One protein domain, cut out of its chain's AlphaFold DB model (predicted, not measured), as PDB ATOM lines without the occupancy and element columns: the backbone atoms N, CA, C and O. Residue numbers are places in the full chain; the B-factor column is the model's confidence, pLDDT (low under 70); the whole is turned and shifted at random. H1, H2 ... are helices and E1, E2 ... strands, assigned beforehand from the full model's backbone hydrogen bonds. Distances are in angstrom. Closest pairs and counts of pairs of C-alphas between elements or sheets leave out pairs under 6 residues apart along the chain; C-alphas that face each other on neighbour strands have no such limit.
ATOM      1  N   LEU A 333      43.506  -8.030  22.884       92.12
ATOM      2  CA  LEU A 333      43.958  -6.652  23.013       92.12
ATOM      3  C   LEU A 333      45.069  -6.593  24.053       92.12
ATOM      4  O   LEU A 333      44.863  -6.990  25.195       92.12
ATOM      5  N   TYR A 334      46.220  -6.041  23.678       91.69
ATOM      6  CA  TYR A 334      47.395  -5.936  24.540       91.69
ATOM      7  C   TYR A 334      47.798  -4.476  24.772       91.69
ATOM      8  O   TYR A 334      47.589  -3.624  23.908       91.69
ATOM      9  N   ASN A 335      48.414  -4.185  25.921       91.50
ATOM     10  CA  ASN A 335      49.093  -2.904  26.143       91.50
ATOM     11  C   ASN A 335      50.493  -2.873  25.488       91.50
ATOM     12  O   ASN A 335      50.944  -3.850  24.887       91.50
ATOM     13  N   LYS A 336      51.206  -1.744  25.610       87.06
ATOM     14  CA  LYS A 336      52.541  -1.557  25.003       87.06
ATOM     15  C   LYS A 336      53.606  -2.490  25.593       87.06
ATOM     16  O   LYS A 336      54.603  -2.786  24.936       87.06
ATOM     17  N   GLU A 337      53.389  -2.967  26.811       89.06
ATOM     18  CA  GLU A 337      54.271  -3.877  27.537       89.06
ATOM     19  C   GLU A 337      54.000  -5.358  27.211       89.06
ATOM     20  O   GLU A 337      54.782  -6.218  27.623       89.06
ATOM     21  N   GLY A 338      52.949  -5.651  26.433       89.00
ATOM     22  CA  GLY A 338      52.544  -7.000  26.027       89.00
ATOM     23  C   GLY A 338      51.540  -7.672  26.962       89.00
ATOM     24  O   GLY A 338      51.297  -8.863  26.817       89.00
ATOM     25  N   MET A 339      50.954  -6.949  27.916       92.94
ATOM     26  CA  MET A 339      49.972  -7.488  28.862       92.94
ATOM     27  C   MET A 339      48.587  -7.561  28.224       92.94
ATOM     28  O   MET A 339      48.129  -6.565  27.657       92.94
ATOM     29  N   LEU A 340      47.917  -8.710  28.339       93.12
ATOM     30  CA  LEU A 340      46.562  -8.909  27.828       93.12
ATOM     31  C   LEU A 340      45.574  -8.041  28.614       93.12
ATOM     32  O   LEU A 340      45.395  -8.224  29.815       93.12
ATOM     33  N   LEU A 341      44.930  -7.100  27.934       93.19
ATOM     34  CA  LEU A 341      43.899  -6.227  28.489       93.19
ATOM     35  C   LEU A 341      42.508  -6.839  28.341       93.19
ATOM     36  O   LEU A 341      41.698  -6.766  29.261       93.19
ATOM     37  N   ASP A 342      42.226  -7.422  27.175       93.12
ATOM     38  CA  ASP A 342      40.912  -7.965  26.844       93.12
ATOM     39  C   ASP A 342      41.019  -9.051  25.757       93.12
ATOM     40  O   ASP A 342      41.954  -9.046  24.959       93.12
ATOM     41  N   CYS A 343      40.053  -9.965  25.697       92.56
ATOM     42  CA  CYS A 343      39.854 -10.887  24.588       92.56
ATOM     43  C   CYS A 343      38.362 -11.210  24.395       92.56
ATOM     44  O   CYS A 343      37.581 -11.188  25.352       92.56
ATOM     45  N   ASN A 344      37.959 -11.546  23.167       92.81
ATOM     46  CA  ASN A 344      36.566 -11.890  22.883       92.81
ATOM     47  C   ASN A 344      36.212 -13.342  23.243       92.81
ATOM     48  O   ASN A 344      37.078 -14.187  23.465       92.81
ATOM     49  N   ASN A 345      34.912 -13.654  23.261       91.25
ATOM     50  CA  ASN A 345      34.425 -15.003  23.573       91.25
ATOM     51  C   ASN A 345      34.957 -16.048  22.588       91.25
ATOM     52  O   ASN A 345      35.289 -17.164  22.985       91.25
ATOM     53  N   ARG A 346      35.110 -15.675  21.312       93.50
ATOM     54  CA  ARG A 346      35.667 -16.578  20.310       93.50
ATOM     55  C   ARG A 346      37.111 -16.974  20.628       93.50
ATOM     56  O   ARG A 346      37.481 -18.120  20.388       93.50
ATOM     57  N   ASN A 347      37.901 -16.071  21.212       92.88
ATOM     58  CA  ASN A 347      39.242 -16.370  21.704       92.88
ATOM     59  C   ASN A 347      39.209 -17.437  22.803       92.88
ATOM     60  O   ASN A 347      39.897 -18.449  22.713       92.88
ATOM     61  N   LEU A 348      38.341 -17.249  23.800       91.31
ATOM     62  CA  LEU A 348      38.158 -18.200  24.899       91.31
ATOM     63  C   LEU A 348      37.781 -19.597  24.386       91.31
ATOM     64  O   LEU A 348      38.322 -20.595  24.855       91.31
ATOM     65  N   GLU A 349      36.917 -19.679  23.373       90.94
ATOM     66  CA  GLU A 349      36.555 -20.942  22.722       90.94
ATOM     67  C   GLU A 349      37.732 -21.583  21.969       90.94
ATOM     68  O   GLU A 349      37.960 -22.792  22.091       90.94
ATOM     69  N   ILE A 350      38.479 -20.798  21.179       90.12
ATOM     70  CA  ILE A 350      39.653 -21.266  20.418       90.12
ATOM     71  C   ILE A 350      40.709 -21.818  21.372       90.12
ATOM     72  O   ILE A 350      41.209 -22.919  21.146       90.12
ATOM     73  N   PHE A 351      40.986 -21.102  22.461       89.75
ATOM     74  CA  PHE A 351      42.009 -21.476  23.429       89.75
ATOM     75  C   PHE A 351      41.499 -22.376  24.560       89.75
ATOM     76  O   PHE A 351      42.299 -22.839  25.366       89.75
ATOM     77  N   GLY A 352      40.199 -22.686  24.620       89.81
ATOM     78  CA  GLY A 352      39.606 -23.549  25.649       89.81
ATOM     79  C   GLY A 352      39.785 -23.006  27.066       89.81
ATOM     80  O   GLY A 352      40.191 -23.746  27.960       89.81
ATOM     81  N   VAL A 353      39.537 -21.710  27.251       90.44
ATOM     82  CA  VAL A 353      39.644 -21.013  28.536       90.44
ATOM     83  C   VAL A 353      38.238 -20.709  29.044       90.44
ATOM     84  O   VAL A 353      37.497 -19.960  28.418       90.44
ATOM     85  N   GLY A 354      37.857 -21.282  30.189       86.50
ATOM     86  CA  GLY A 354      36.497 -21.136  30.728       86.50
ATOM     87  C   GLY A 354      36.198 -19.795  31.410       86.50
ATOM     88  O   GLY A 354      35.035 -19.457  31.603       86.50
ATOM     89  N   ASP A 355      37.225 -19.033  31.794       88.50
ATOM     90  CA  ASP A 355      37.075 -17.744  32.476       88.50
ATOM     91  C   ASP A 355      38.137 -16.751  32.000       88.50
ATOM     92  O   ASP A 355      39.337 -16.951  32.210       88.50
ATOM     93  N   LYS A 356      37.674 -15.660  31.388       90.06
ATOM     94  CA  LYS A 356      38.507 -14.565  30.884       90.06
ATOM     95  C   LYS A 356      39.415 -13.981  31.967       90.06
ATOM     96  O   LYS A 356      40.578 -13.705  31.692       90.06
ATOM     97  N   ASN A 357      38.933 -13.844  33.204       90.44
ATOM     98  CA  ASN A 357      39.690 -13.200  34.284       90.44
ATOM     99  C   ASN A 357      40.974 -13.953  34.663       90.44
ATOM    100  O   ASN A 357      41.842 -13.383  35.316       90.44
ATOM    101  N   ARG A 358      41.112 -15.220  34.254       87.31
ATOM    102  CA  ARG A 358      42.322 -16.019  34.492       87.31
ATOM    103  C   ARG A 358      43.479 -15.652  33.573       87.31
ATOM    104  O   ARG A 358      44.619 -15.933  33.921       87.31
ATOM    105  N   ILE A 359      43.179 -15.080  32.408       89.00
ATOM    106  CA  ILE A 359      44.173 -14.795  31.368       89.00
ATOM    107  C   ILE A 359      44.421 -13.297  31.177       89.00
ATOM    108  O   ILE A 359      45.465 -12.916  30.647       89.00
ATOM    109  N   ILE A 360      43.508 -12.432  31.639       93.12
ATOM    110  CA  ILE A 360      43.756 -10.984  31.674       93.12
ATOM    111  C   ILE A 360      44.983 -10.694  32.543       93.12
ATOM    112  O   ILE A 360      45.110 -11.189  33.661       93.12
ATOM    113  N   GLY A 361      45.891  -9.876  32.014       90.62
ATOM    114  CA  GLY A 361      47.165  -9.542  32.637       90.62
ATOM    115  C   GLY A 361      48.303 -10.516  32.329       90.62
ATOM    116  O   GLY A 361      49.406 -10.293  32.813       90.62
ATOM    117  N   LEU A 362      48.105 -11.567  31.527       91.00
ATOM    118  CA  LEU A 362      49.230 -12.382  31.060       91.00
ATOM    119  C   LEU A 362      50.073 -11.617  30.038       91.00
ATOM    120  O   LEU A 362      49.537 -10.885  29.202       91.00
ATOM    121  N   ASN A 363      51.394 -11.798  30.094       90.31
ATOM    122  CA  ASN A 363      52.303 -11.174  29.145       90.31
ATOM    123  C   ASN A 363      52.501 -12.069  27.916       90.31
ATOM    124  O   ASN A 363      53.050 -13.164  28.011       90.31
ATOM    125  N   LEU A 364      52.116 -11.562  26.748       88.50
ATOM    126  CA  LEU A 364      52.282 -12.225  25.458       88.50
ATOM    127  C   LEU A 364      53.735 -12.644  25.192       88.50
ATOM    128  O   LEU A 364      53.978 -13.697  24.612       88.50
ATOM    129  N   PHE A 365      54.714 -11.844  25.618       88.25
ATOM    130  CA  PHE A 365      56.134 -12.110  25.369       88.25
ATOM    131  C   PHE A 365      56.727 -13.210  26.260       88.25
ATOM    132  O   PHE A 365      57.858 -13.626  26.020       88.25
ATOM    133  N   GLU A 366      55.988 -13.674  27.268       87.38
ATOM    134  CA  GLU A 366      56.384 -14.798  28.126       87.38
ATOM    135  C   GLU A 366      55.853 -16.146  27.613       87.38
ATOM    136  O   GLU A 366      56.205 -17.191  28.162       87.38
ATOM    137  N   SER A 367      55.041 -16.136  26.548       86.25
ATOM    138  CA  SER A 367      54.486 -17.349  25.943       86.25
ATOM    139  C   SER A 367      55.590 -18.237  25.341       86.25
ATOM    140  O   SER A 367      56.381 -17.754  24.526       86.25
ATOM    141  N   PRO A 368      55.652 -19.544  25.669       84.44
ATOM    142  CA  PRO A 368      56.554 -20.496  25.021       84.44
ATOM    143  C   PRO A 368      56.298 -20.651  23.515       84.44
ATOM    144  O   PRO A 368      57.240 -20.918  22.771       84.44
ATOM    145  N   ASN A 369      55.073 -20.393  23.039       86.06
ATOM    146  CA  ASN A 369      54.744 -20.389  21.609       86.06
ATOM    147  C   ASN A 369      55.265 -19.139  20.855       86.06
ATOM    148  O   ASN A 369      55.093 -19.019  19.635       86.06
ATOM    149  N   MET A 370      55.916 -18.198  21.548       85.88
ATOM    150  CA  MET A 370      56.459 -16.970  20.970       85.88
ATOM    151  C   MET A 370      57.765 -17.221  20.202       85.88
ATOM    152  O   MET A 370      58.832 -17.430  20.780       85.88
ATOM    153  N   THR A 371      57.721 -17.109  18.872       85.81
ATOM    154  CA  THR A 371      58.943 -17.150  18.053       85.81
ATOM    155  C   THR A 371      59.665 -15.800  18.039       85.81
ATOM    156  O   THR A 371      59.065 -14.737  18.221       85.81
ATOM    157  N   ARG A 372      60.979 -15.827  17.774       84.19
ATOM    158  CA  ARG A 372      61.816 -14.619  17.718       84.19
ATOM    159  C   ARG A 372      61.311 -13.598  16.691       84.19
ATOM    160  O   ARG A 372      61.294 -12.406  16.988       84.19
ATOM    161  N   ASP A 373      60.852 -14.064  15.533       83.75
ATOM    162  CA  ASP A 373      60.361 -13.201  14.454       83.75
ATOM    163  C   ASP A 373      59.064 -12.473  14.845       83.75
ATOM    164  O   ASP A 373      58.922 -11.272  14.597       83.75
ATOM    165  N   ILE A 374      58.139 -13.170  15.521       86.31
ATOM    166  CA  ILE A 374      56.909 -12.566  16.058       86.31
ATOM    167  C   ILE A 374      57.274 -11.525  17.120       86.31
ATOM    168  O   ILE A 374      56.809 -10.384  17.057       86.31
ATOM    169  N   HIS A 375      58.159 -11.884  18.054       88.31
ATOM    170  CA  HIS A 375      58.594 -10.998  19.130       88.31
ATOM    171  C   HIS A 375      59.218  -9.697  18.589       88.31
ATOM    172  O   HIS A 375      58.826  -8.601  18.998       88.31
ATOM    173  N   GLU A 376      60.164  -9.787  17.647       87.19
ATOM    174  CA  GLU A 376      60.812  -8.618  17.033       87.19
ATOM    175  C   GLU A 376      59.822  -7.758  16.225       87.19
ATOM    176  O   GLU A 376      59.888  -6.525  16.280       87.19
ATOM    177  N   SER A 377      58.868  -8.376  15.515       87.06
ATOM    178  CA  SER A 377      57.838  -7.644  14.764       87.06
ATOM    179  C   SER A 377      56.898  -6.861  15.684       87.06
ATOM    180  O   SER A 377      56.657  -5.673  15.450       87.06
ATOM    181  N   LEU A 378      56.393  -7.502  16.744       87.12
ATOM    182  CA  LEU A 378      55.471  -6.887  17.701       87.12
ATOM    183  C   LEU A 378      56.146  -5.771  18.507       87.12
ATOM    184  O   LEU A 378      55.578  -4.688  18.634       87.12
ATOM    185  N   ARG A 379      57.385  -5.979  18.979       85.56
ATOM    186  CA  ARG A 379      58.170  -4.943  19.683       85.56
ATOM    187  C   ARG A 379      58.446  -3.718  18.814       85.56
ATOM    188  O   ARG A 379      58.511  -2.608  19.331       85.56
ATOM    189  N   ALA A 380      58.589  -3.910  17.505       86.06
ATOM    190  CA  ALA A 380      58.755  -2.820  16.551       86.06
ATOM    191  C   ALA A 380      57.431  -2.114  16.181       86.06
ATOM    192  O   ALA A 380      57.463  -1.179  15.383       86.06
ATOM    193  N   GLY A 381      56.278  -2.563  16.702       83.19
ATOM    194  CA  GLY A 381      54.960  -2.009  16.369       83.19
ATOM    195  C   GLY A 381      54.588  -2.179  14.893       83.19
ATOM    196  O   GLY A 381      53.870  -1.351  14.332       83.19
ATOM    197  N   ARG A 382      55.138  -3.205  14.229       83.69
ATOM    198  CA  ARG A 382      54.886  -3.476  12.813       83.69
ATOM    199  C   ARG A 382      53.753  -4.498  12.683       83.69
ATOM    200  O   ARG A 382      53.890  -5.593  13.235       83.69
ATOM    201  N   PRO A 383      52.666  -4.175  11.954       84.44
ATOM    202  CA  PRO A 383      51.625  -5.145  11.636       84.44
ATOM    203  C   PRO A 383      52.226  -6.357  10.926       84.44
ATOM    204  O   PRO A 383      53.055  -6.197  10.028       84.44
ATOM    205  N   GLY A 384      51.807  -7.555  11.318       85.81
ATOM    206  CA  GLY A 384      52.337  -8.805  10.788       85.81
ATOM    207  C   GLY A 384      51.256  -9.861  10.620       85.81
ATOM    208  O   GLY A 384      50.207  -9.810  11.257       85.81
ATOM    209  N   THR A 385      51.502 -10.815   9.724       89.38
ATOM    210  CA  THR A 385      50.720 -12.052   9.622       89.38
ATOM    211  C   THR A 385      51.657 -13.212   9.893       89.38
ATOM    212  O   THR A 385      52.687 -13.339   9.233       89.38
ATOM    213  N   PHE A 386      51.302 -14.041  10.863       89.06
ATOM    214  CA  PHE A 386      52.117 -15.138  11.353       89.06
ATOM    215  C   PHE A 386      51.312 -16.423  11.261       89.06
ATOM    216  O   PHE A 386      50.128 -16.436  11.587       89.06
ATOM    217  N   HIS A 387      51.965 -17.488  10.820       89.56
ATOM    218  CA  HIS A 387      51.403 -18.831  10.843       89.56
ATOM    219  C   HIS A 387      52.163 -19.581  11.924       89.56
ATOM    220  O   HIS A 387      53.396 -19.654  11.865       89.56
ATOM    221  N   LEU A 388      51.452 -20.070  12.930       88.00
ATOM    222  CA  LEU A 388      52.066 -20.655  14.109       88.00
ATOM    223  C   LEU A 388      51.464 -22.029  14.394       88.00
ATOM    224  O   LEU A 388      50.268 -22.246  14.227       88.00
ATOM    225  N   LYS A 389      52.310 -22.946  14.856       88.81
ATOM    226  CA  LYS A 389      51.877 -24.210  15.449       88.81
ATOM    227  C   LYS A 389      51.791 -24.011  16.947       88.81
ATOM    228  O   LYS A 389      52.818 -24.031  17.612       88.81
ATOM    229  N   TYR A 390      50.586 -23.758  17.435       88.00
ATOM    230  CA  TYR A 390      50.329 -23.479  18.839       88.00
ATOM    231  C   TYR A 390      50.260 -24.781  19.625       88.00
ATOM    232  O   TYR A 390      49.326 -25.562  19.431       88.00
ATOM    233  N   ASP A 391      51.237 -25.021  20.495       90.06
ATOM    234  CA  ASP A 391      51.251 -26.158  21.409       90.06
ATOM    235  C   ASP A 391      50.551 -25.786  22.727       90.06
ATOM    236  O   ASP A 391      51.030 -24.964  23.517       90.06
ATOM    237  N   PHE A 392      49.381 -26.383  22.961       88.12
ATOM    238  CA  PHE A 392      48.589 -26.144  24.170       88.12
ATOM    239  C   PHE A 392      49.203 -26.774  25.423       88.12
ATOM    240  O   PHE A 392      48.923 -26.318  26.535       88.12
ATOM    241  N   ASP A 393      50.013 -27.821  25.273       86.44
ATOM    242  CA  ASP A 393      50.637 -28.504  26.401       86.44
ATOM    243  C   ASP A 393      51.826 -27.692  26.948       86.44
ATOM    244  O   ASP A 393      52.009 -27.640  28.170       86.44
ATOM    245  N   GLU A 394      52.564 -26.982  26.086       82.44
ATOM    246  CA  GLU A 394      53.617 -26.039  26.503       82.44
ATOM    247  C   GLU A 394      53.045 -24.793  27.200       82.44
ATOM    248  O   GLU A 394      53.576 -24.334  28.216       82.44
ATOM    249  N   GLU A 395      51.908 -24.285  26.723       77.50
ATOM    250  CA  GLU A 395      51.281 -23.059  27.232       77.50
ATOM    251  C   GLU A 395      50.439 -23.266  28.508       77.50
ATOM    252  O   GLU A 395      49.944 -22.332  29.150       77.50
ATOM    253  N   ARG A 396      50.261 -24.517  28.929       74.50
ATOM    254  CA  ARG A 396      49.317 -24.887  29.990       74.50
ATOM    255  C   ARG A 396      49.562 -24.185  31.325       74.50
ATOM    256  O   ARG A 396      48.632 -24.003  32.107       74.50
ATOM    257  N   ARG A 397      50.812 -23.799  31.592       72.12
ATOM    258  CA  ARG A 397      51.196 -23.064  32.806       72.12
ATOM    259  C   ARG A 397      50.693 -21.622  32.814       72.12
ATOM    260  O   ARG A 397      50.420 -21.112  33.895       72.12
ATOM    261  N   LEU A 398      50.578 -20.999  31.643       71.00
ATOM    262  CA  LEU A 398      50.184 -19.600  31.489       71.00
ATOM    263  C   LEU A 398      48.669 -19.481  31.301       71.00
ATOM    264  O   LEU A 398      48.013 -18.819  32.094       71.00
ATOM    265  N   PHE A 399      48.091 -20.194  30.331       71.94
ATOM    266  CA  PHE A 399      46.679 -20.017  29.959       71.94
ATOM    267  C   PHE A 399      45.719 -21.020  30.615       71.94
ATOM    268  O   PHE A 399      44.507 -20.884  30.469       71.94
ATOM    269  N   GLN A 400      46.236 -22.036  31.326       75.38
ATOM    270  CA  GLN A 400      45.439 -23.109  31.951       75.38
ATOM    271  C   GLN A 400      44.379 -23.704  31.007       75.38
ATOM    272  O   GLN A 400      43.264 -24.018  31.421       75.38
ATOM    273  N   SER A 401      44.736 -23.839  29.727       83.25
ATOM    274  CA  SER A 401      43.841 -24.315  28.676       83.25
ATOM    275  C   SER A 401      43.322 -25.728  28.961       83.25
ATOM    276  O   SER A 401      44.058 -26.614  29.418       83.25
ATOM    277  N   GLU A 402      42.049 -25.956  28.641       86.56
ATOM    278  CA  GLU A 402      41.442 -27.289  28.627       86.56
ATOM    279  C   GLU A 402      41.788 -28.079  27.350       86.56
ATOM    280  O   GLU A 402      41.616 -29.303  27.315       86.56
ATOM    281  N   ARG A 403      42.314 -27.410  26.311       86.62
ATOM    282  CA  ARG A 403      42.777 -28.057  25.075       86.62
ATOM    283  C   ARG A 403      44.134 -28.738  25.272       86.62
ATOM    284  O   ARG A 403      44.871 -28.456  26.213       86.62
ATOM    285  N   ARG A 404      44.438 -29.691  24.388       86.94
ATOM    286  CA  ARG A 404      45.693 -30.464  24.364       86.94
ATOM    287  C   ARG A 404      46.180 -30.642  22.931       86.94
ATOM    288  O   ARG A 404      45.362 -30.618  22.010       86.94
ATOM    289  N   GLY A 405      47.474 -30.904  22.767       89.62
ATOM    290  CA  GLY A 405      48.109 -31.075  21.465       89.62
ATOM    291  C   GLY A 405      48.395 -29.753  20.755       89.62
ATOM    292  O   GLY A 405      48.472 -28.700  21.381       89.62
ATOM    293  N   VAL A 406      48.553 -29.822  19.432       90.00
ATOM    294  CA  VAL A 406      48.990 -28.695  18.597       90.00
ATOM    295  C   VAL A 406      47.866 -28.252  17.660       90.00
ATOM    296  O   VAL A 406      47.173 -29.094  17.085       90.00
ATOM    297  N   MET A 407      47.702 -26.943  17.476       90.50
ATOM    298  CA  MET A 407      46.788 -26.348  16.497       90.50
ATOM    299  C   MET A 407      47.520 -25.349  15.608       90.50
ATOM    300  O   MET A 407      48.269 -24.509  16.095       90.50
ATOM    301  N   ASP A 408      47.275 -25.421  14.302       92.25
ATOM    302  CA  ASP A 408      47.734 -24.397  13.368       92.25
ATOM    303  C   ASP A 408      46.850 -23.144  13.509       92.25
ATOM    304  O   ASP A 408      45.626 -23.219  13.367       92.25
ATOM    305  N   LEU A 409      47.469 -22.002  13.812       90.00
ATOM    306  CA  LEU A 409      46.811 -20.709  13.974       90.00
ATOM    307  C   LEU A 409      47.399 -19.675  13.014       90.00
ATOM    308  O   LEU A 409      48.612 -19.459  12.975       90.00
ATOM    309  N   ASP A 410      46.504 -18.971  12.327       91.38
ATOM    310  CA  ASP A 410      46.834 -17.783  11.546       91.38
ATOM    311  C   ASP A 410      46.566 -16.541  12.393       91.38
ATOM    312  O   ASP A 410      45.417 -16.184  12.663       91.38
ATOM    313  N   ILE A 411      47.634 -15.863  12.806       90.06
ATOM    314  CA  ILE A 411      47.559 -14.661  13.636       90.06
ATOM    315  C   ILE A 411      47.862 -13.436  12.790       90.06
ATOM    316  O   ILE A 411      48.865 -13.373  12.078       90.06
ATOM    317  N   ARG A 412      47.016 -12.416  12.918       90.94
ATOM    318  CA  ARG A 412      47.278 -11.082  12.377       90.94
ATOM    319  C   ARG A 412      47.401 -10.093  13.516       90.94
ATOM    320  O   ARG A 412      46.489  -9.977  14.326       90.94
ATOM    321  N   SER A 413      48.503  -9.356  13.542       89.56
ATOM    322  CA  SER A 413      48.701  -8.262  14.483       89.56
ATOM    323  C   SER A 413      48.517  -6.918  13.791       89.56
ATOM    324  O   SER A 413      48.950  -6.705  12.655       89.56
ATOM    325  N   ALA A 414      47.881  -5.990  14.497       87.88
ATOM    326  CA  ALA A 414      47.764  -4.599  14.097       87.88
ATOM    327  C   ALA A 414      47.987  -3.715  15.322       87.88
ATOM    328  O   ALA A 414      47.566  -4.046  16.428       87.88
TER     329      ALA A 414
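AT A GLANCE: This is residues 333 to 414 of the 417 residues of the protein "GAF domain protein" of Bacteroides fragilis str. 3783N1-8 (UniProt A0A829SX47). A long two-stranded antiparallel ribbon, E2 and E3, forms one side of this domain, with H2 packed at the end of the ribbon where E2 begins and E3 ends. Across the domain from the ribbon lie the short strand E1, on which residues 333 to 334 fold back, and part of the long unnamed stretch 352 to 371; H1 and H2 sit on opposite flanks, and H3 lies in the loop that joins E2 to E3. The printed part has 82 residues, with three named helices and three named strands in the order E1, H1, H2, E2, H3, E3. The class is mixed, helices and strands, with under half of the residues in named elements. The whole is compact, with a radius of gyration of the C-alphas of 12.2 A and spans of 32 by 24 by 21 A.

HOW THE PARTS SIT: Begin at residues 333 to 334, which pair antiparallel with residues 340 to 342 of E1, residues 340 to 343; E1 pairs with no named strand. E1 and H1, residues 345 to 351, meet only through their link, which is tight. H1 is apart from H2, residues 372 to 379. Look next from H2 to E2, residues 384 to 391: their closest C-alphas are those of Ser 377 and Gly 384, 6.9 A apart. E2 bends by 52 degrees at residue 387. H3, residues 396 to 399, is apart from H1, but only just, with closest C-alphas 8.2 A apart. At the end comes E3, residues 406 to 413, the antiparallel neighbour of E2, with 158 degrees between their directions. Check N 386 and O 411, 2.8 A apart, and N 409 and O 388, also 2.8 A, both within hydrogen-bond range. The C-alphas of 391 and 406 face each other at 4.4 A. E1 is apart from both E2 and E3. In H1 and H2 every O i to N i+4 pair is within hydrogen-bond range; H3 is too short for such a pair.

IN THESE COORDINATES: Find C-alpha 340 at (46.562, -8.909, 27.828), where E1 starts its 7.7 A to residue 343. H1 covers 10.0 A from residue 345 to 351, and H2 covers 10.5 A from C-alpha 372 at (61.816, -14.619, 17.718) to residue 379. E2 runs 20.4 A from residue 384 to 391, H3 5.5 A from 396 to 399, and E3 20.8 A from 406 to C-alpha 413 at (48.701, -8.262, 14.483).

THE WHOLE: The two C-alphas farthest apart are those of Ala 380 and Glu 402, 32.3 A, while those of Leu 333 and Ala 414, the first and last printed, are 9.9 A apart. The printed part has no cut. The link from H1 to H2, with 20 residues, is long. The mean pLDDT of the printed part is 87.7, that of H3 is 72, and no printed residue is under 70.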